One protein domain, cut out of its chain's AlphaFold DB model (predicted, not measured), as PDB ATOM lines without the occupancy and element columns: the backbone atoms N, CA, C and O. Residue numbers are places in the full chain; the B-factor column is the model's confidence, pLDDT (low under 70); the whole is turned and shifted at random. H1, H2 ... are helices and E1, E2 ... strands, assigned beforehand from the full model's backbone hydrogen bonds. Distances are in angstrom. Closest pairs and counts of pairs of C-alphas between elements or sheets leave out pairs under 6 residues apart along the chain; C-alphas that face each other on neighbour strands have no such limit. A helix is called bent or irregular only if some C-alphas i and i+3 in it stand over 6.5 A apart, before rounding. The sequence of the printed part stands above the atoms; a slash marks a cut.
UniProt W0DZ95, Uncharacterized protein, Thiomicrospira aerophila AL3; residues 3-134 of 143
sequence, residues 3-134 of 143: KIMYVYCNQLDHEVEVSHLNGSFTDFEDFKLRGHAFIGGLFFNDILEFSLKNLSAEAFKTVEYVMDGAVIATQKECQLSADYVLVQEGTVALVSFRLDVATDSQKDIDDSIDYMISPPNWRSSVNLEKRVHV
ATOM      1  N   LYS A   3     185.839 164.810 140.329       89.44
ATOM      2  CA  LYS A   3     185.102 166.004 139.914       89.44
ATOM      3  C   LYS A   3     183.929 166.212 140.857       89.44
ATOM      4  O   LYS A   3     183.071 165.341 140.964       89.44
ATOM      5  N   ILE A   4     183.878 167.357 141.522       88.94
ATOM      6  CA  ILE A   4     182.727 167.724 142.346       88.94
ATOM      7  C   ILE A   4     181.665 168.335 141.437       88.94
ATOM      8  O   ILE A   4     181.956 169.236 140.655       88.94
ATOM      9  N   MET A   5     180.442 167.829 141.527       86.44
ATOM     10  CA  MET A   5     179.310 168.291 140.723       86.44
ATOM     11  C   MET A   5     178.428 169.242 141.526       86.44
ATOM     12  O   MET A   5     178.062 170.307 141.033       86.44
ATOM     13  N   TYR A   6     178.143 168.879 142.776       87.75
ATOM     14  CA  TYR A   6     177.307 169.649 143.691       87.75
ATOM     15  C   TYR A   6     177.925 169.667 145.079       87.75
ATOM     16  O   TYR A   6     178.529 168.683 145.512       87.75
ATOM     17  N   VAL A   7     177.738 170.780 145.784       91.12
ATOM     18  CA  VAL A   7     178.066 170.914 147.203       91.12
ATOM     19  C   VAL A   7     176.827 171.403 147.933       91.12
ATOM     20  O   VAL A   7     176.298 172.463 147.615       91.12
ATOM     21  N   TYR A   8     176.379 170.646 148.925       91.44
ATOM     22  CA  TYR A   8     175.269 171.006 149.796       91.44
ATOM     23  C   TYR A   8     175.770 171.212 151.225       91.44
ATOM     24  O   TYR A   8     176.438 170.340 151.783       91.44
ATOM     25  N   CYS A   9     175.433 172.355 151.819       92.06
ATOM     26  CA  CYS A   9     175.731 172.691 153.206       92.06
ATOM     27  C   CYS A   9     174.475 172.505 154.060       92.06
ATOM     28  O   CYS A   9     173.501 173.241 153.906       92.06
ATOM     29  N   ASN A  10     174.506 171.552 154.993       83.12
ATOM     30  CA  ASN A  10     173.328 171.205 155.788       83.12
ATOM     31  C   ASN A  10     172.883 172.335 156.727       83.12
ATOM     32  O   ASN A  10     171.696 172.560 156.922       83.12
ATOM     33  N   GLN A  11     173.838 173.053 157.315       86.00
ATOM     34  CA  GLN A  11     173.571 174.130 158.268       86.00
ATOM     35  C   GLN A  11     172.944 175.358 157.601       86.00
ATOM     36  O   GLN A  11     172.217 176.099 158.257       86.00
ATOM     37  N   LEU A  12     173.247 175.580 156.321       86.81
ATOM     38  CA  LEU A  12     172.740 176.711 155.548       86.81
ATOM     39  C   LEU A  12     171.529 176.342 154.683       86.81
ATOM     40  O   LEU A  12     170.955 177.239 154.074       86.81
ATOM     41  N   ASP A  13     171.167 175.053 154.619       87.19
ATOM     42  CA  ASP A  13     170.150 174.505 153.709       87.19
ATOM     43  C   ASP A  13     170.341 175.025 152.272       87.19
ATOM     44  O   ASP A  13     169.431 175.532 151.616       87.19
ATOM     45  N   HIS A  14     171.596 174.990 151.812       89.25
ATOM     46  CA  HIS A  14     172.006 175.615 150.559       89.25
ATOM     47  C   HIS A  14     172.822 174.651 149.701       89.25
ATOM     48  O   HIS A  14     173.776 174.036 150.181       89.25
ATOM     49  N   GLU A  15     172.458 174.552 148.423       90.38
ATOM     50  CA  GLU A  15     173.134 173.740 147.413       90.38
ATOM     51  C   GLU A  15     173.734 174.634 146.328       90.38
ATOM     52  O   GLU A  15     173.086 175.563 145.843       90.38
ATOM     53  N   VAL A  16     174.966 174.322 145.932       88.00
ATOM     54  CA  VAL A  16     175.690 175.004 144.864       88.00
ATOM     55  C   VAL A  16     176.108 173.972 143.823       88.00
ATOM     56  O   VAL A  16     176.831 173.020 144.131       88.00
ATOM     57  N   GLU A  17     175.674 174.167 142.578       86.56
ATOM     58  CA  GLU A  17     176.192 173.418 141.435       86.56
ATOM     59  C   GLU A  17     177.582 173.953 141.069       86.56
ATOM     60  O   GLU A  17     177.748 175.132 140.756       86.56
ATOM     61  N   VAL A  18     178.585 173.079 141.085       84.81
ATOM     62  CA  VAL A  18     179.993 173.423 140.823       84.81
ATOM     63  C   VAL A  18     180.604 172.617 139.680       84.81
ATOM     64  O   VAL A  18     181.799 172.725 139.422       84.81
ATOM     65  N   SER A  19     179.771 171.870 138.954       75.62
ATOM     66  CA  SER A  19     180.112 171.083 137.762       75.62
ATOM     67  C   SER A  19     180.928 171.855 136.712       75.62
ATOM     68  O   SER A  19     181.728 171.272 135.983       75.62
ATOM     69  N   HIS A  20     180.720 173.170 136.641       68.81
ATOM     70  CA  HIS A  20     181.337 174.103 135.700       68.81
ATOM     71  C   HIS A  20     182.565 174.829 136.260       68.81
ATOM     72  O   HIS A  20     183.232 175.574 135.539       68.81
ATOM     73  N   LEU A  21     182.845 174.659 137.550       69.19
ATOM     74  CA  LEU A  21     183.971 175.273 138.236       69.19
ATOM     75  C   LEU A  21     185.169 174.316 138.208       69.19
ATOM     76  O   LEU A  21     185.018 173.106 138.053       69.19
ATOM     77  N   ASN A  22     186.379 174.839 138.432       64.12
ATOM     78  CA  ASN A  22     187.607 174.042 138.587       64.12
ATOM     79  C   ASN A  22     187.620 173.197 139.891       64.12
ATOM     80  O   ASN A  22     188.669 173.026 140.512       64.12
ATOM     81  N   GLY A  23     186.477 172.659 140.325       65.25
ATOM     82  CA  GLY A  23     186.317 171.732 141.451       65.25
ATOM     83  C   GLY A  23     186.804 170.321 141.116       65.25
ATOM     84  O   GLY A  23     186.091 169.344 141.337       65.25
ATOM     85  N   SER A  24     187.994 170.225 140.523       82.19
ATOM     86  CA  SER A  24     188.656 168.968 140.185       82.19
ATOM     87  C   SER A  24     189.846 168.732 141.111       82.19
ATOM     88  O   SER A  24     190.676 169.621 141.320       82.19
ATOM     89  N   PHE A  25     189.934 167.518 141.638       88.50
ATOM     90  CA  PHE A  25     191.004 167.060 142.517       88.50
ATOM     91  C   PHE A  25     191.624 165.811 141.915       88.50
ATOM     92  O   PHE A  25     190.920 164.966 141.357       88.50
ATOM     93  N   THR A  26     192.945 165.693 141.982       86.06
ATOM     94  CA  THR A  26     193.635 164.559 141.354       86.06
ATOM     95  C   THR A  26     193.206 163.235 141.977       86.06
ATOM     96  O   THR A  26     193.013 162.270 141.240       86.06
ATOM     97  N   ASP A  27     192.990 163.228 143.295       86.62
ATOM     98  CA  ASP A  27     192.540 162.100 144.111       86.62
ATOM     99  C   ASP A  27     191.941 162.590 145.454       86.62
ATOM    100  O   ASP A  27     191.756 163.792 145.680       86.62
ATOM    101  N   PHE A  28     191.620 161.653 146.353       85.56
ATOM    102  CA  PHE A  28     191.085 161.942 147.688       85.56
ATOM    103  C   PHE A  28     192.070 162.674 148.612       85.56
ATOM    104  O   PHE A  28     191.637 163.477 149.439       85.56
ATOM    105  N   GLU A  29     193.380 162.436 148.496       88.25
ATOM    106  CA  GLU A  29     194.378 163.121 149.330       88.25
ATOM    107  C   GLU A  29     194.508 164.589 148.929       88.25
ATOM    108  O   GLU A  29     194.514 165.480 149.781       88.25
ATOM    109  N   ASP A  30     194.508 164.862 147.629       90.62
ATOM    110  CA  ASP A  30     194.455 166.216 147.096       90.62
ATOM    111  C   ASP A  30     193.177 166.954 147.542       90.62
ATOM    112  O   ASP A  30     193.231 168.114 147.970       90.62
ATOM    113  N   PHE A  31     192.030 166.264 147.556       90.75
ATOM    114  CA  PHE A  31     190.795 166.804 148.130       90.75
ATOM    115  C   PHE A  31     190.923 167.102 149.632       90.75
ATOM    116  O   PHE A  31     190.493 168.164 150.080       90.75
ATOM    117  N   LYS A  32     191.561 166.242 150.430       88.00
ATOM    118  CA  LYS A  32     191.786 166.522 151.860       88.00
ATOM    119  C   LYS A  32     192.654 167.763 152.072       88.00
ATOM    120  O   LYS A  32     192.372 168.572 152.957       88.00
ATOM    121  N   LEU A  33     193.683 167.929 151.243       88.88
ATOM    122  CA  LEU A  33     194.627 169.038 151.344       88.88
ATOM    123  C   LEU A  33     194.039 170.371 150.882       88.88
ATOM    124  O   LEU A  33     194.351 171.391 151.486       88.88
ATOM    125  N   ARG A  34     193.213 170.394 149.830       89.12
ATOM    126  CA  ARG A  34     192.759 171.652 149.196       89.12
ATOM    127  C   ARG A  34     191.246 171.850 149.167       89.12
ATOM    128  O   ARG A  34     190.785 172.956 148.894       89.12
ATOM    129  N   GLY A  35     190.465 170.818 149.468       88.88
ATOM    130  CA  GLY A  35     189.002 170.857 149.442       88.88
ATOM    131  C   GLY A  35     188.415 171.870 150.420       88.88
ATOM    132  O   GLY A  35     187.420 172.508 150.099       88.88
ATOM    133  N   HIS A  36     189.074 172.105 151.562       89.88
ATOM    134  CA  HIS A  36     188.669 173.148 152.510       89.88
ATOM    135  C   HIS A  36     188.678 174.545 151.862       89.88
ATOM    136  O   HIS A  36     187.710 175.282 152.000       89.88
ATOM    137  N   ALA A  37     189.721 174.898 151.104       88.94
ATOM    138  CA  ALA A  37     189.814 176.204 150.452       88.94
ATOM    139  C   ALA A  37     188.741 176.368 149.364       88.94
ATOM    140  O   ALA A  37     188.138 177.432 149.244       88.94
ATOM    141  N   PHE A  38     188.472 175.297 148.612       89.25
ATOM    142  CA  PHE A  38     187.413 175.275 147.606       89.25
ATOM    143  C   PHE A  38     186.022 175.445 148.231       89.25
ATOM    144  O   PHE A  38     185.305 176.368 147.866       89.25
ATOM    145  N   ILE A  39     185.653 174.603 149.202       90.81
ATOM    146  CA  ILE A  39     184.332 174.640 149.849       90.81
ATOM    147  C   ILE A  39     184.151 175.928 150.652       90.81
ATOM    148  O   ILE A  39     183.095 176.549 150.585       90.81
ATOM    149  N   GLY A  40     185.186 176.359 151.375       88.69
ATOM    150  CA  GLY A  40     185.159 177.600 152.141       88.69
ATOM    151  C   GLY A  40     184.822 178.801 151.259       88.69
ATOM    152  O   GLY A  40     183.910 179.552 151.589       88.69
ATOM    153  N   GLY A  41     185.468 178.911 150.094       88.25
ATOM    154  CA  GLY A  41     185.216 179.986 149.131       88.25
ATOM    155  C   GLY A  41     183.829 179.969 148.475       88.25
ATOM    156  O   GLY A  41     183.447 180.971 147.879       88.25
ATOM    157  N   LEU A  42     183.070 178.871 148.575       88.75
ATOM    158  CA  LEU A  42     181.696 178.798 148.062       88.75
ATOM    159  C   LEU A  42     180.660 179.333 149.059       88.75
ATOM    160  O   LEU A  42     179.653 179.892 148.636       88.75
ATOM    161  N   PHE A  43     180.876 179.137 150.364       88.56
ATOM    162  CA  PHE A  43     179.832 179.350 151.381       88.56
ATOM    163  C   PHE A  43     180.149 180.438 152.402       88.56
ATOM    164  O   PHE A  43     179.224 180.962 153.024       88.56
ATOM    165  N   PHE A  44     181.419 180.782 152.601       86.38
ATOM    166  CA  PHE A  44     181.810 181.714 153.648       86.38
ATOM    167  C   PHE A  44     182.723 182.800 153.090       86.38
ATOM    168  O   PHE A  44     183.760 182.527 152.486       86.38
ATOM    169  N   ASN A  45     182.347 184.046 153.357       73.75
ATOM    170  CA  ASN A  45     183.232 185.185 153.171       73.75
ATOM    171  C   ASN A  45     184.053 185.360 154.455       73.75
ATOM    172  O   ASN A  45     183.489 185.313 155.546       73.75
ATOM    173  N   ASP A  46     185.365 185.556 154.319       70.31
ATOM    174  CA  ASP A  46     186.276 185.908 155.419       70.31
ATOM    175  C   ASP A  46     186.369 184.875 156.560       70.31
ATOM    176  O   ASP A  46     186.088 185.150 157.728       70.31
ATOM    177  N   ILE A  47     186.822 183.663 156.225       67.19
ATOM    178  CA  ILE A  47     187.123 182.627 157.219       67.19
ATOM    179  C   ILE A  47     188.514 182.845 157.835       67.19
ATOM    180  O   ILE A  47     189.495 183.002 157.110       67.19
ATOM    181  N   LEU A  48     188.615 182.770 159.168       68.75
ATOM    182  CA  LEU A  48     189.906 182.749 159.871       68.75
ATOM    183  C   LEU A  48     190.571 181.371 159.798       68.75
ATOM    184  O   LEU A  48     191.747 181.275 159.454       68.75
ATOM    185  N   GLU A  49     189.826 180.308 160.111       86.00
ATOM    186  CA  GLU A  49     190.306 178.929 159.998       86.00
ATOM    187  C   GLU A  49     189.180 177.992 159.549       86.00
ATOM    188  O   GLU A  49     188.077 178.003 160.103       86.00
ATOM    189  N   PHE A  50     189.474 177.177 158.534       89.44
ATOM    190  CA  PHE A  50     188.573 176.159 158.008       89.44
ATOM    191  C   PHE A  50     189.366 174.900 157.679       89.44
ATOM    192  O   PHE A  50     190.221 174.917 156.792       89.44
ATOM    193  N   SER A  51     189.107 173.810 158.394       90.25
ATOM    194  CA  SER A  51     189.888 172.580 158.257       90.25
ATOM    195  C   SER A  51     189.008 171.337 158.252       90.25
ATOM    196  O   SER A  51     187.983 171.266 158.932       90.25
ATOM    197  N   LEU A  52     189.390 170.358 157.430       91.12
ATOM    198  CA  LEU A  52     188.667 169.096 157.290       91.12
ATOM    199  C   LEU A  52     188.852 168.253 158.554       91.12
ATOM    200  O   LEU A  52     189.981 167.960 158.953       91.12
ATOM    201  N   LYS A  53     187.744 167.833 159.164       91.38
ATOM    202  CA  LYS A  53     187.732 166.986 160.357       91.38
ATOM    203  C   LYS A  53     187.495 165.525 160.028       91.38
ATOM    204  O   LYS A  53     188.252 164.677 160.492       91.38
ATOM    205  N   ASN A  54     186.452 165.255 159.250       88.56
ATOM    206  CA  ASN A  54     186.069 163.913 158.838       88.56
ATOM    207  C   ASN A  54     185.752 163.914 157.351       88.56
ATOM    208  O   ASN A  54     185.154 164.860 156.843       88.56
ATOM    209  N   LEU A  55     186.101 162.819 156.687       89.19
ATOM    210  CA  LEU A  55     185.712 162.545 155.316       89.19
ATOM    211  C   LEU A  55     185.200 161.114 155.242       89.19
ATOM    212  O   LEU A  55     185.842 160.200 155.754       89.19
ATOM    213  N   SER A  56     184.054 160.934 154.604       88.25
ATOM    214  CA  SER A  56     183.503 159.617 154.309       88.25
ATOM    215  C   SER A  56     182.893 159.599 152.919       88.25
ATOM    216  O   SER A  56     182.477 160.638 152.407       88.25
ATOM    217  N   ALA A  57     182.856 158.419 152.317       85.44
ATOM    218  CA  ALA A  57     182.323 158.204 150.984       85.44
ATOM    219  C   ALA A  57     181.271 157.095 151.000       85.44
ATOM    220  O   ALA A  57     181.419 156.082 151.688       85.44
ATOM    221  N   GLU A  58     180.225 157.255 150.198       85.31
ATOM    222  CA  GLU A  58     179.474 156.106 149.711       85.31
ATOM    223  C   GLU A  58     180.292 155.339 148.666       85.31
ATOM    224  O   GLU A  58     181.167 155.894 148.000       85.31
ATOM    225  N   ALA A  59     179.956 154.063 148.470       83.56
ATOM    226  CA  ALA A  59     180.503 153.296 147.360       83.56
ATOM    227  C   ALA A  59     180.165 153.974 146.023       83.56
ATOM    228  O   ALA A  59     179.006 154.328 145.777       83.56
ATOM    229  N   PHE A  60     181.160 154.093 145.142       85.88
ATOM    230  CA  PHE A  60     180.928 154.525 143.768       85.88
ATOM    231  C   PHE A  60     179.961 153.580 143.058       85.88
ATOM    232  O   PHE A  60     180.110 152.357 143.079       85.88
ATOM    233  N   LYS A  61     178.985 154.168 142.373       86.12
ATOM    234  CA  LYS A  61     177.993 153.456 141.572       86.12
ATOM    235  C   LYS A  61     178.141 153.850 140.119       86.12
ATOM    236  O   LYS A  61     178.515 154.975 139.795       86.12
ATOM    237  N   THR A  62     177.827 152.911 139.236       87.62
ATOM    238  CA  THR A  62     177.671 153.230 137.820       87.62
ATOM    239  C   THR A  62     176.397 154.044 137.640       87.62
ATOM    240  O   THR A  62     175.314 153.607 138.044       87.62
ATOM    241  N   VAL A  63     176.534 155.207 137.015       85.38
ATOM    242  CA  VAL A  63     175.428 156.048 136.580       85.38
ATOM    243  C   VAL A  63     175.400 156.049 135.061       85.38
ATOM    244  O   VAL A  63     176.373 156.422 134.407       85.38
ATOM    245  N   GLU A  64     174.287 155.585 134.503       86.94
ATOM    246  CA  GLU A  64     174.030 155.630 133.067       86.94
ATOM    247  C   GLU A  64     173.134 156.826 132.752       86.94
ATOM    248  O   GLU A  64     172.028 156.952 133.291       86.94
ATOM    249  N   TYR A  65     173.589 157.673 131.838       82.50
ATOM    250  CA  TYR A  65     172.818 158.787 131.313       82.50
ATOM    251  C   TYR A  65     172.119 158.347 130.034       82.50
ATOM    252  O   TYR A  65     172.763 157.907 129.080       82.50
ATOM    253  N   VAL A  66     170.790 158.440 130.028       85.56
ATOM    254  CA  VAL A  66     169.934 157.909 128.964       85.56
ATOM    255  C   VAL A  66     169.173 159.041 128.283       85.56
ATOM    256  O   VAL A  66     168.485 159.814 128.950       85.56
ATOM    257  N   MET A  67     169.231 159.091 126.954       84.88
ATOM    258  CA  MET A  67     168.436 159.991 126.111       84.88
ATOM    259  C   MET A  67     167.762 159.175 125.011       84.88
ATOM    260  O   MET A  67     168.400 158.342 124.375       84.88
ATOM    261  N   ASP A  68     166.456 159.373 124.825       87.12
ATOM    262  CA  ASP A  68     165.646 158.680 123.809       87.12
ATOM    263  C   ASP A  68     165.781 157.140 123.831       87.12
ATOM    264  O   ASP A  68     165.695 156.464 122.809       87.12
ATOM    265  N   GLY A  69     165.996 156.568 125.021       83.44
ATOM    266  CA  GLY A  69     166.151 155.124 125.225       83.44
ATOM    267  C   GLY A  69     167.556 154.572 124.958       83.44
ATOM    268  O   GLY A  69     167.771 153.380 125.169       83.44
ATOM    269  N   ALA A  70     168.516 155.409 124.555       85.75
ATOM    270  CA  ALA A  70     169.919 155.037 124.387       85.75
ATOM    271  C   ALA A  70     170.780 155.553 125.550       85.75
ATOM    272  O   ALA A  70     170.613 156.690 125.992       85.75
ATOM    273  N   VAL A  71     171.722 154.731 126.024       87.62
ATOM    274  CA  VAL A  71     172.785 155.192 126.930       87.62
ATOM    275  C   VAL A  71     173.731 156.067 126.119       87.62
ATOM    276  O   VAL A  71     174.320 155.606 125.141       87.62
ATOM    277  N   ILE A  72     173.851 157.329 126.512       85.81
ATOM    278  CA  ILE A  72     174.713 158.305 125.841       85.81
ATOM    279  C   ILE A  72     176.013 158.553 126.602       85.81
ATOM    280  O   ILE A  72     176.976 159.021 126.005       85.81
ATOM    281  N   ALA A  73     176.049 158.207 127.893       82.69
ATOM    282  CA  ALA A  73     177.251 158.246 128.710       82.69
ATOM    283  C   ALA A  73     177.131 157.368 129.956       82.69
ATOM    284  O   ALA A  73     176.033 157.098 130.451       82.69
ATOM    285  N   THR A  74     178.286 156.974 130.483       84.44
ATOM    286  CA  THR A  74     178.413 156.212 131.721       84.44
ATOM    287  C   THR A  74     179.488 156.851 132.583       84.44
ATOM    288  O   THR A  74     180.586 157.120 132.099       84.44
ATOM    289  N   GLN A  75     179.190 157.053 133.863       84.88
ATOM    290  CA  GLN A  75     180.129 157.619 134.822       84.88
ATOM    291  C   GLN A  75     180.072 156.875 136.152       84.88
ATOM    292  O   GLN A  75     179.104 156.172 136.452       84.88
ATOM    293  N   LYS A  76     181.132 156.996 136.951       89.31
ATOM    294  CA  LYS A  76     181.143 156.521 138.330       89.31
ATOM    295  C   LYS A  76     180.891 157.709 139.235       89.31
ATOM    296  O   LYS A  76     181.667 158.658 139.224       89.31
ATOM    297  N   GLU A  77     179.817 157.645 140.007       89.38
ATOM    298  CA  GLU A  77     179.440 158.701 140.945       89.38
ATOM    299  C   GLU A  77     179.319 158.150 142.360       89.38
ATOM    300  O   GLU A  77     178.904 157.006 142.562       89.38
ATOM    301  N   CYS A  78     179.667 158.971 143.341       87.06
ATOM    302  CA  CYS A  78     179.433 158.711 144.749       87.06
ATOM    303  C   CYS A  78     179.022 159.998 145.461       87.06
ATOM    304  O   CYS A  78     179.115 161.101 144.918       87.06
ATOM    305  N   GLN A  79     178.584 159.834 146.702       89.00
ATOM    306  CA  GLN A  79     178.384 160.945 147.610       89.00
ATOM    307  C   GLN A  79     179.486 160.945 148.661       89.00
ATOM    308  O   GLN A  79     179.730 159.926 149.310       89.00
ATOM    309  N   LEU A  80     180.130 162.093 148.838       88.88
ATOM    310  CA  LEU A  80     181.047 162.334 149.940       88.88
ATOM    311  C   LEU A  80     180.344 163.122 151.037       88.88
ATOM    312  O   LEU A  80     179.571 164.041 150.767       88.88
ATOM    313  N   SER A  81     180.662 162.787 152.278       90.50
ATOM    314  CA  SER A  81     180.314 163.592 153.445       90.50
ATOM    315  C   SER A  81     181.596 164.136 154.043       90.50
ATOM    316  O   SER A  81     182.494 163.360 154.382       90.50
ATOM    317  N   ALA A  82     181.683 165.454 154.165       91.19
ATOM    318  CA  ALA A  82     182.851 166.136 154.693       91.19
ATOM    319  C   ALA A  82     182.438 167.061 155.839       91.19
ATOM    320  O   ALA A  82     181.670 168.004 155.644       91.19
ATOM    321  N   ASP A  83     182.957 166.791 157.034       91.81
ATOM    322  CA  ASP A  83     182.778 167.659 158.191       91.81
ATOM    323  C   ASP A  83     183.985 168.575 158.324       91.81
ATOM    324  O   ASP A  83     185.125 168.106 158.346       91.81
ATOM    325  N   TYR A  84     183.740 169.868 158.485       92.56
ATOM    326  CA  TYR A  84     184.770 170.877 158.673       92.56
ATOM    327  C   TYR A  84     184.613 171.577 160.013       92.56
ATOM    328  O   TYR A  84     183.501 171.886 160.447       92.56
ATOM    329  N   VAL A  85     185.744 171.867 160.650       93.19
ATOM    330  CA  VAL A  85     185.793 172.815 161.761       93.19
ATOM    331  C   VAL A  85     185.935 174.211 161.175       93.19
ATOM    332  O   VAL A  85     186.872 174.480 160.422       93.19
ATOM    333  N   LEU A  86     185.003 175.083 161.535       90.62
ATOM    334  CA  LEU A  86     185.023 176.507 161.240       90.62
ATOM    335  C   LEU A  86     185.340 177.268 162.528       90.62
ATOM    336  O   LEU A  86     184.640 177.099 163.530       90.62
ATOM    337  N   VAL A  87     186.367 178.117 162.493       89.50
ATOM    338  CA  VAL A  87     186.673 179.058 163.577       89.50
ATOM    339  C   VAL A  87     186.442 180.478 163.081       89.50
ATOM    340  O   VAL A  87     187.085 180.923 162.130       89.50
ATOM    341  N   GLN A  88     185.536 181.202 163.739       84.75
ATOM    342  CA  GLN A  88     185.214 182.591 163.416       84.75
ATOM    343  C   GLN A  88     185.003 183.390 164.703       84.75
ATOM    344  O   GLN A  88     184.174 183.030 165.534       84.75
ATOM    345  N   GLU A  89     185.790 184.455 164.886       84.00
ATOM    346  CA  GLU A  89     185.679 185.393 166.018       84.00
ATOM    347  C   GLU A  89     185.617 184.715 167.407       84.00
ATOM    348  O   GLU A  89     184.909 185.148 168.310       84.00
ATOM    349  N   GLY A  90     186.364 183.618 167.588       81.12
ATOM    350  CA  GLY A  90     186.400 182.851 168.842       81.12
ATOM    351  C   GLY A  90     185.284 181.812 169.002       81.12
ATOM    352  O   GLY A  90     185.274 181.081 169.991       81.12
ATOM    353  N   THR A  91     184.383 181.695 168.026       84.62
ATOM    354  CA  THR A  91     183.389 180.619 167.943       84.62
ATOM    355  C   THR A  91     183.946 179.462 167.126       84.62
ATOM    356  O   THR A  91     184.468 179.666 166.033       84.62
ATOM    357  N   VAL A  92     183.811 178.242 167.652       89.56
ATOM    358  CA  VAL A  92     184.150 176.999 166.948       89.56
ATOM    359  C   VAL A  92     182.856 176.279 166.591       89.56
ATOM    360  O   VAL A  92     182.071 175.942 167.478       89.56
ATOM    361  N   ALA A  93     182.639 176.034 165.302       89.94
ATOM    362  CA  ALA A  93     181.477 175.323 164.785       89.94
ATOM    363  C   ALA A  93     181.906 174.118 163.941       89.94
ATOM    364  O   ALA A  93     182.935 174.146 163.269       89.94
ATOM    365  N   LEU A  94     181.091 173.063 163.964       91.31
ATOM    366  CA  LEU A  94     181.198 171.951 163.026       91.31
ATOM    367  C   LEU A  94     180.177 172.168 161.907       91.31
ATOM    368  O   LEU A  94     178.978 172.290 162.178       91.31
ATOM    369  N   VAL A  95     180.653 172.214 160.667       91.69
ATOM    370  CA  VAL A  95     179.819 172.365 159.471       91.69
ATOM    371  C   VAL A  95     179.938 171.110 158.620       91.69
ATOM    372  O   VAL A  95     181.044 170.626 158.397       91.69
ATOM    373  N   SER A  96     178.812 170.587 158.143       92.50
ATOM    374  CA  SER A  96     178.757 169.323 157.413       92.50
ATOM    375  C   SER A  96     178.312 169.565 155.983       92.50
ATOM    376  O   SER A  96     177.275 170.187 155.732       92.50
ATOM    377  N   PHE A  97     179.088 169.025 155.052       92.62
ATOM    378  CA  PHE A  97     178.846 169.133 153.626       92.62
ATOM    379  C   PHE A  97     178.590 167.768 153.022       92.62
ATOM    380  O   PHE A  97     179.245 166.780 153.356       92.62
ATOM    381  N   ARG A  98     177.657 167.750 152.080       92.44
ATOM    382  CA  ARG A  98     177.390 166.630 151.193       92.44
ATOM    383  C   ARG A  98     177.855 167.025 149.802       92.44
ATOM    384  O   ARG A  98     177.455 168.075 149.306       92.44
ATOM    385  N   LEU A  99     178.698 166.208 149.190       90.31
ATOM    386  CA  LEU A  99     179.250 166.474 147.871       90.31
ATOM    387  C   LEU A  99     178.884 165.341 146.932       90.31
ATOM    388  O   LEU A  99     179.187 164.188 147.229       90.31
ATOM    389  N   ASP A 100     178.289 165.669 145.795       89.19
ATOM    390  CA  ASP A 100     178.103 164.689 144.733       89.19
ATOM    391  C   ASP A 100     179.347 164.725 143.847       89.19
ATOM    392  O   ASP A 100     179.714 165.772 143.301       89.19
ATOM    393  N   VAL A 101     180.031 163.588 143.756       88.56
ATOM    394  CA  VAL A 101     181.351 163.471 143.138       88.56
ATOM    395  C   VAL A 101     181.312 162.432 142.043       88.56
ATOM    396  O   VAL A 101     180.714 161.369 142.192       88.56
ATOM    397  N   ALA A 102     181.996 162.728 140.950       88.50
ATOM    398  CA  ALA A 102     182.145 161.829 139.833       88.50
ATOM    399  C   ALA A 102     183.618 161.572 139.512       88.50
ATOM    400  O   ALA A 102     184.473 162.439 139.693       88.50
ATOM    401  N   THR A 103     183.923 160.379 139.016       87.12
ATOM    402  CA  THR A 103     185.264 160.006 138.565       87.12
ATOM    403  C   THR A 103     185.193 159.030 137.394       87.12
ATOM    404  O   THR A 103     184.199 158.337 137.175       87.12
ATOM    405  N   ASP A 104     186.269 158.998 136.623       84.94
ATOM    406  CA  ASP A 104     186.589 158.010 135.594       84.94
ATOM    407  C   ASP A 104     187.801 157.140 135.989       84.94
ATOM    408  O   ASP A 104     188.174 156.210 135.275       84.94
ATOM    409  N   SER A 105     188.418 157.427 137.138       87.25
ATOM    410  CA  SER A 105     189.639 156.780 137.614       87.25
ATOM    411  C   SER A 105     189.306 155.565 138.467       87.25
ATOM    412  O   SER A 105     188.729 155.693 139.546       87.25
ATOM    413  N   GLN A 106     189.741 154.383 138.022       87.38
ATOM    414  CA  GLN A 106     189.617 153.157 138.816       87.38
ATOM    415  C   GLN A 106     190.357 153.265 140.153       87.38
ATOM    416  O   GLN A 106     189.860 152.778 141.160       87.38
ATOM    417  N   LYS A 107     191.491 153.976 140.183       87.81
ATOM    418  CA  LYS A 107     192.229 154.237 141.421       87.81
ATOM    419  C   LYS A 107     191.362 154.977 142.441       87.81
ATOM    420  O   LYS A 107     191.334 154.589 143.596       87.81
ATOM    421  N   ASP A 108     190.631 156.005 142.015       85.00
ATOM    422  CA  ASP A 108     189.790 156.797 142.922       85.00
ATOM    423  C   ASP A 108     188.639 155.942 143.476       85.00
ATOM    424  O   ASP A 108     188.246 156.082 144.632       85.00
ATOM    425  N   ILE A 109     188.106 155.036 142.654       86.69
ATOM    426  CA  ILE A 109     187.065 154.085 143.060       86.69
ATOM    427  C   ILE A 109     187.608 153.119 144.111       86.69
ATOM    428  O   ILE A 109     186.954 152.908 145.131       86.69
ATOM    429  N   ASP A 110     188.791 152.558 143.879       85.62
ATOM    430  CA  ASP A 110     189.418 151.614 144.800       85.62
ATOM    431  C   ASP A 110     189.797 152.311 146.116       85.62
ATOM    432  O   ASP A 110     189.451 151.822 147.188       85.62
ATOM    433  N   ASP A 111     190.400 153.501 146.046       82.50
ATOM    434  CA  ASP A 111     190.767 154.304 147.218       82.50
ATOM    435  C   ASP A 111     189.540 154.714 148.043       82.50
ATOM    436  O   ASP A 111     189.629 154.832 149.263       82.50
ATOM    437  N   SER A 112     188.377 154.916 147.408       83.00
ATOM    438  CA  SER A 112     187.142 155.280 148.119       83.00
ATOM    439  C   SER A 112     186.749 154.261 149.189       83.00
ATOM    440  O   SER A 112     186.096 154.630 150.165       83.00
ATOM    441  N   ILE A 113     187.188 153.004 149.039       81.44
ATOM    442  CA  ILE A 113     186.928 151.917 149.984       81.44
ATOM    443  C   ILE A 113     187.482 152.256 151.369       81.44
ATOM    444  O   ILE A 113     186.803 152.007 152.366       81.44
ATOM    445  N   ASP A 114     188.651 152.897 151.431       80.38
ATOM    446  CA  ASP A 114     189.291 153.309 152.684       80.38
ATOM    447  C   ASP A 114     188.509 154.422 153.406       80.38
ATOM    448  O   ASP A 114     188.686 154.642 154.606       80.38
ATOM    449  N   TYR A 115     187.602 155.098 152.693       78.06
ATOM    450  CA  TYR A 115     186.728 156.156 153.205       78.06
ATOM    451  C   TYR A 115     185.286 155.688 153.443       78.06
ATOM    452  O   TYR A 115     184.454 156.472 153.913       78.06
ATOM    453  N   MET A 116     184.957 154.430 153.134       76.19
ATOM    454  CA  MET A 116     183.624 153.887 153.384       76.19
ATOM    455  C   MET A 116     183.452 153.590 154.874       76.19
ATOM    456  O   MET A 116     184.023 152.642 155.411       76.19
ATOM    457  N   ILE A 117     182.606 154.363 155.555       64.50
ATOM    458  CA  ILE A 117     182.235 154.082 156.947       64.50
ATOM    459  C   ILE A 117     180.931 153.272 156.964       64.50
ATOM    460  O   ILE A 117     179.914 153.680 156.405       64.50
ATOM    461  N   SER A 118     180.948 152.109 157.623       49.97
ATOM    462  CA  SER A 118     179.745 151.310 157.902       49.97
ATOM    463  C   SER A 118     178.990 151.819 159.143       49.97
ATOM    464  O   SER A 118     179.598 151.862 160.212       49.97
ATOM    465  N   PRO A 119     177.661 152.051 159.082       50.28
ATOM    466  CA  PRO A 119     176.866 152.455 157.926       50.28
ATOM    467  C   PRO A 119     176.731 153.992 157.845       50.28
ATOM    468  O   PRO A 119     176.860 154.683 158.858       50.28
ATOM    469  N   PRO A 120     176.395 154.542 156.665       47.09
ATOM    470  CA  PRO A 120     176.005 155.942 156.541       47.09
ATOM    471  C   PRO A 120     174.748 156.216 157.383       47.09
ATOM    472  O   PRO A 120     173.774 155.462 157.339       47.09
ATOM    473  N   ASN A 121     174.744 157.321 158.136       44.72
ATOM    474  CA  ASN A 121     173.597 157.767 158.945       44.72
ATOM    475  C   ASN A 121     172.390 158.221 158.103       44.72
ATOM    476  O   ASN A 121     171.335 158.558 158.645       44.72
ATOM    477  N   TRP A 122     172.510 158.198 156.778       43.50
ATOM    478  CA  TRP A 122     171.438 158.512 155.851       43.50
ATOM    479  C   TRP A 122     171.170 157.270 155.005       43.50
ATOM    480  O   TRP A 122     172.079 156.667 154.446       43.50
ATOM    481  N   ARG A 123     169.912 156.824 155.021       38.38
ATOM    482  CA  ARG A 123     169.396 155.574 154.445       38.38
ATOM    483  C   ARG A 123     170.042 155.203 153.097       38.38
ATOM    484  O   ARG A 123     169.558 155.615 152.048       38.38
ATOM    485  N   SER A 124     171.052 154.335 153.122       38.28
ATOM    486  CA  SER A 124     171.546 153.653 151.924       38.28
ATOM    487  C   SER A 124     170.529 152.588 151.506       38.28
ATOM    488  O   SER A 124     170.535 151.452 151.978       38.28
ATOM    489  N   SER A 125     169.585 152.970 150.649       36.72
ATOM    490  CA  SER A 125     168.832 152.010 149.846       36.72
ATOM    491  C   SER A 125     169.749 151.508 148.732       36.72
ATOM    492  O   SER A 125     170.094 152.245 147.807       36.72
ATOM    493  N   VAL A 126     170.171 150.251 148.859       34.69
ATOM    494  CA  VAL A 126     170.993 149.530 147.886       34.69
ATOM    495  C   VAL A 126     170.245 149.442 146.551       34.69
ATOM    496  O   VAL A 126     169.350 148.623 146.381       34.69
ATOM    497  N   ASN A 127     170.635 150.294 145.605       42.09
ATOM    498  CA  ASN A 127     170.513 150.067 144.169       42.09
ATOM    499  C   ASN A 127     171.930 150.190 143.606       42.09
ATOM    500  O   ASN A 127     172.578 151.222 143.789       42.09
ATOM    501  N   LEU A 128     172.430 149.104 143.016       50.59
ATOM    502  CA  LEU A 128     173.822 148.973 142.568       50.59
ATOM    503  C   LEU A 128     174.107 149.768 141.281       50.59
ATOM    504  O   LEU A 128     175.264 150.048 140.981       50.59
ATOM    505  N   GLU A 129     173.064 150.183 140.557       62.66
ATOM    506  CA  GLU A 129     173.153 150.932 139.301       62.66
ATOM    507  C   GLU A 129     172.030 151.980 139.243       62.66
ATOM    508  O   GLU A 129     170.877 151.693 139.580       62.66
ATOM    509  N   LYS A 130     172.370 153.216 138.853       77.81
ATOM    510  CA  LYS A 130     171.434 154.346 138.733       77.81
ATOM    511  C   LYS A 130     171.304 154.720 137.257       77.81
ATOM    512  O   LYS A 130     172.305 154.882 136.568       77.81
ATOM    513  N   ARG A 131     170.073 154.904 136.776       78.94
ATOM    514  CA  ARG A 131     169.793 155.472 135.448       78.94
ATOM    515  C   ARG A 131     169.238 156.876 135.593       78.94
ATOM    516  O   ARG A 131     168.280 157.079 136.337       78.94
ATOM    517  N   VAL A 132     169.824 157.826 134.875       78.12
ATOM    518  CA  VAL A 132     169.377 159.219 134.829       78.12
ATOM    519  C   VAL A 132     168.894 159.521 133.420       78.12
ATOM    520  O   VAL A 132     169.654 159.457 132.457       78.12
ATOM    521  N   HIS A 133     167.610 159.840 133.293       77.75
ATOM    522  CA  HIS A 133     167.043 160.277 132.023       77.75
ATOM    523  C   HIS A 133     167.341 161.760 131.818       77.75
ATOM    524  O   HIS A 133     166.919 162.590 132.625       77.75
ATOM    525  N   VAL A 134     168.047 162.085 130.739       77.25
ATOM    526  CA  VAL A 134     168.382 163.464 130.367       77.25
ATOM    527  C   VAL A 134     167.684 163.857 129.075       77.25
ATOM    528  O   VAL A 134     167.445 163.041 128.185       77.25
TER     529      VAL A 134
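Overview. This is residues 3 to 134 of the 143 residues of an uncharacterized protein of Thiomicrospira aerophila AL3 (UniProt W0DZ95). What is the overall shape? A long, strongly twisted sheet of seven strands curls round the helix H1, with the second helix, H2, packed on E3, E5 and E6. The strand E5 runs most of the length: E4 pairs with its first part and has E7 on its other side, while E3 and E6 pair with its later part and E1 and E2 continue the sheet beyond E6. What are the counts and the size? The printed part has 132 residues, with two named helices and seven named strands; along the chain E1 and E2 come first, then H1, then E3 to E6, then H2 and last E7; the class is mixed, helices and strands, and the neighbour pairs of the branched sheet are antiparallel but for the parallel pair E4 and E7. It is compact, with a radius of gyration of the C-alphas of 15.7 A, yet elongated, spanning 55 by 30 by 27 A.

Along the chain. Where do the first elements lie? E1, residues 3 to 9, begins with C-alpha 3 at (185.102, 166.004, 139.914), and E2 is residues 14 to 17. H1, residues 28 to 43, is 21.1 A long, with a kink of 53 degrees near residue 35; it is irregular, C-alphas 33 and 36 being 7.3 A apart. What follows? E3 is residues 49 to 57, 24.0 A, and E4 residues 61 to 67. E5, residues 70 to 88, is 50.2 A long and bends by 57 degrees at residue 85; E6, residues 91 to 103, is 35.9 A long and bends by 52 degrees at residue 100. H2 is residues 106 to 115, and E7, residues 129 to 133, ends with C-alpha 133 at (167.043, 160.277, 132.023).

Arrangement. How do the strands pair? E4, E5 and E6 form a meander, each strand the antiparallel neighbour of the one before, with N 63 and O 75 at 2.8 A and N 84 and O 95 at 2.8 A. E3 and E4 lie on one side of E5, E6 on the other; N 53 and O 83 of E3 and E5 are 2.8 A apart. E1 pairs with E6, N 5 to O 100 at 2.8 A, and forms a hairpin with E2, N 7 to O 16 at 2.9 A; E7 is parallel to E4, N 64 to O 130 at 2.9 A. Where are the helices? H1 is on the sheet, its closest C-alphas to E3 being those of His 36 and Ser 51, 5.9 A. H2 is on it too, at a height of 9.0 A, its closest C-alphas to E3 being those of Tyr 115 and Ser 56, 4.9 A. H1, with residue 28 alone, and H2 only just touch, with 3 pairs of C-alphas within 8 A, the closest those of Phe 28 and Asp 108, 7.1 A. What of the helix backbones? In H1 10 of 12 O i to N i+4 pairs are within hydrogen-bond range, in H2 3 of 6.

Size, cuts and confidence. How far does it reach? The two C-alphas farthest apart are those of Gly 69 and Gly 90, 55.5 A. Is there a cut or a long link? The printed part has no cut; the link from H2 to E7 is long, 13 residues. Where is confidence low? Residues 20 to 23, 47 to 48 and 117 to 129 are under 70, against a mean pLDDT of 81.8 of the printed part.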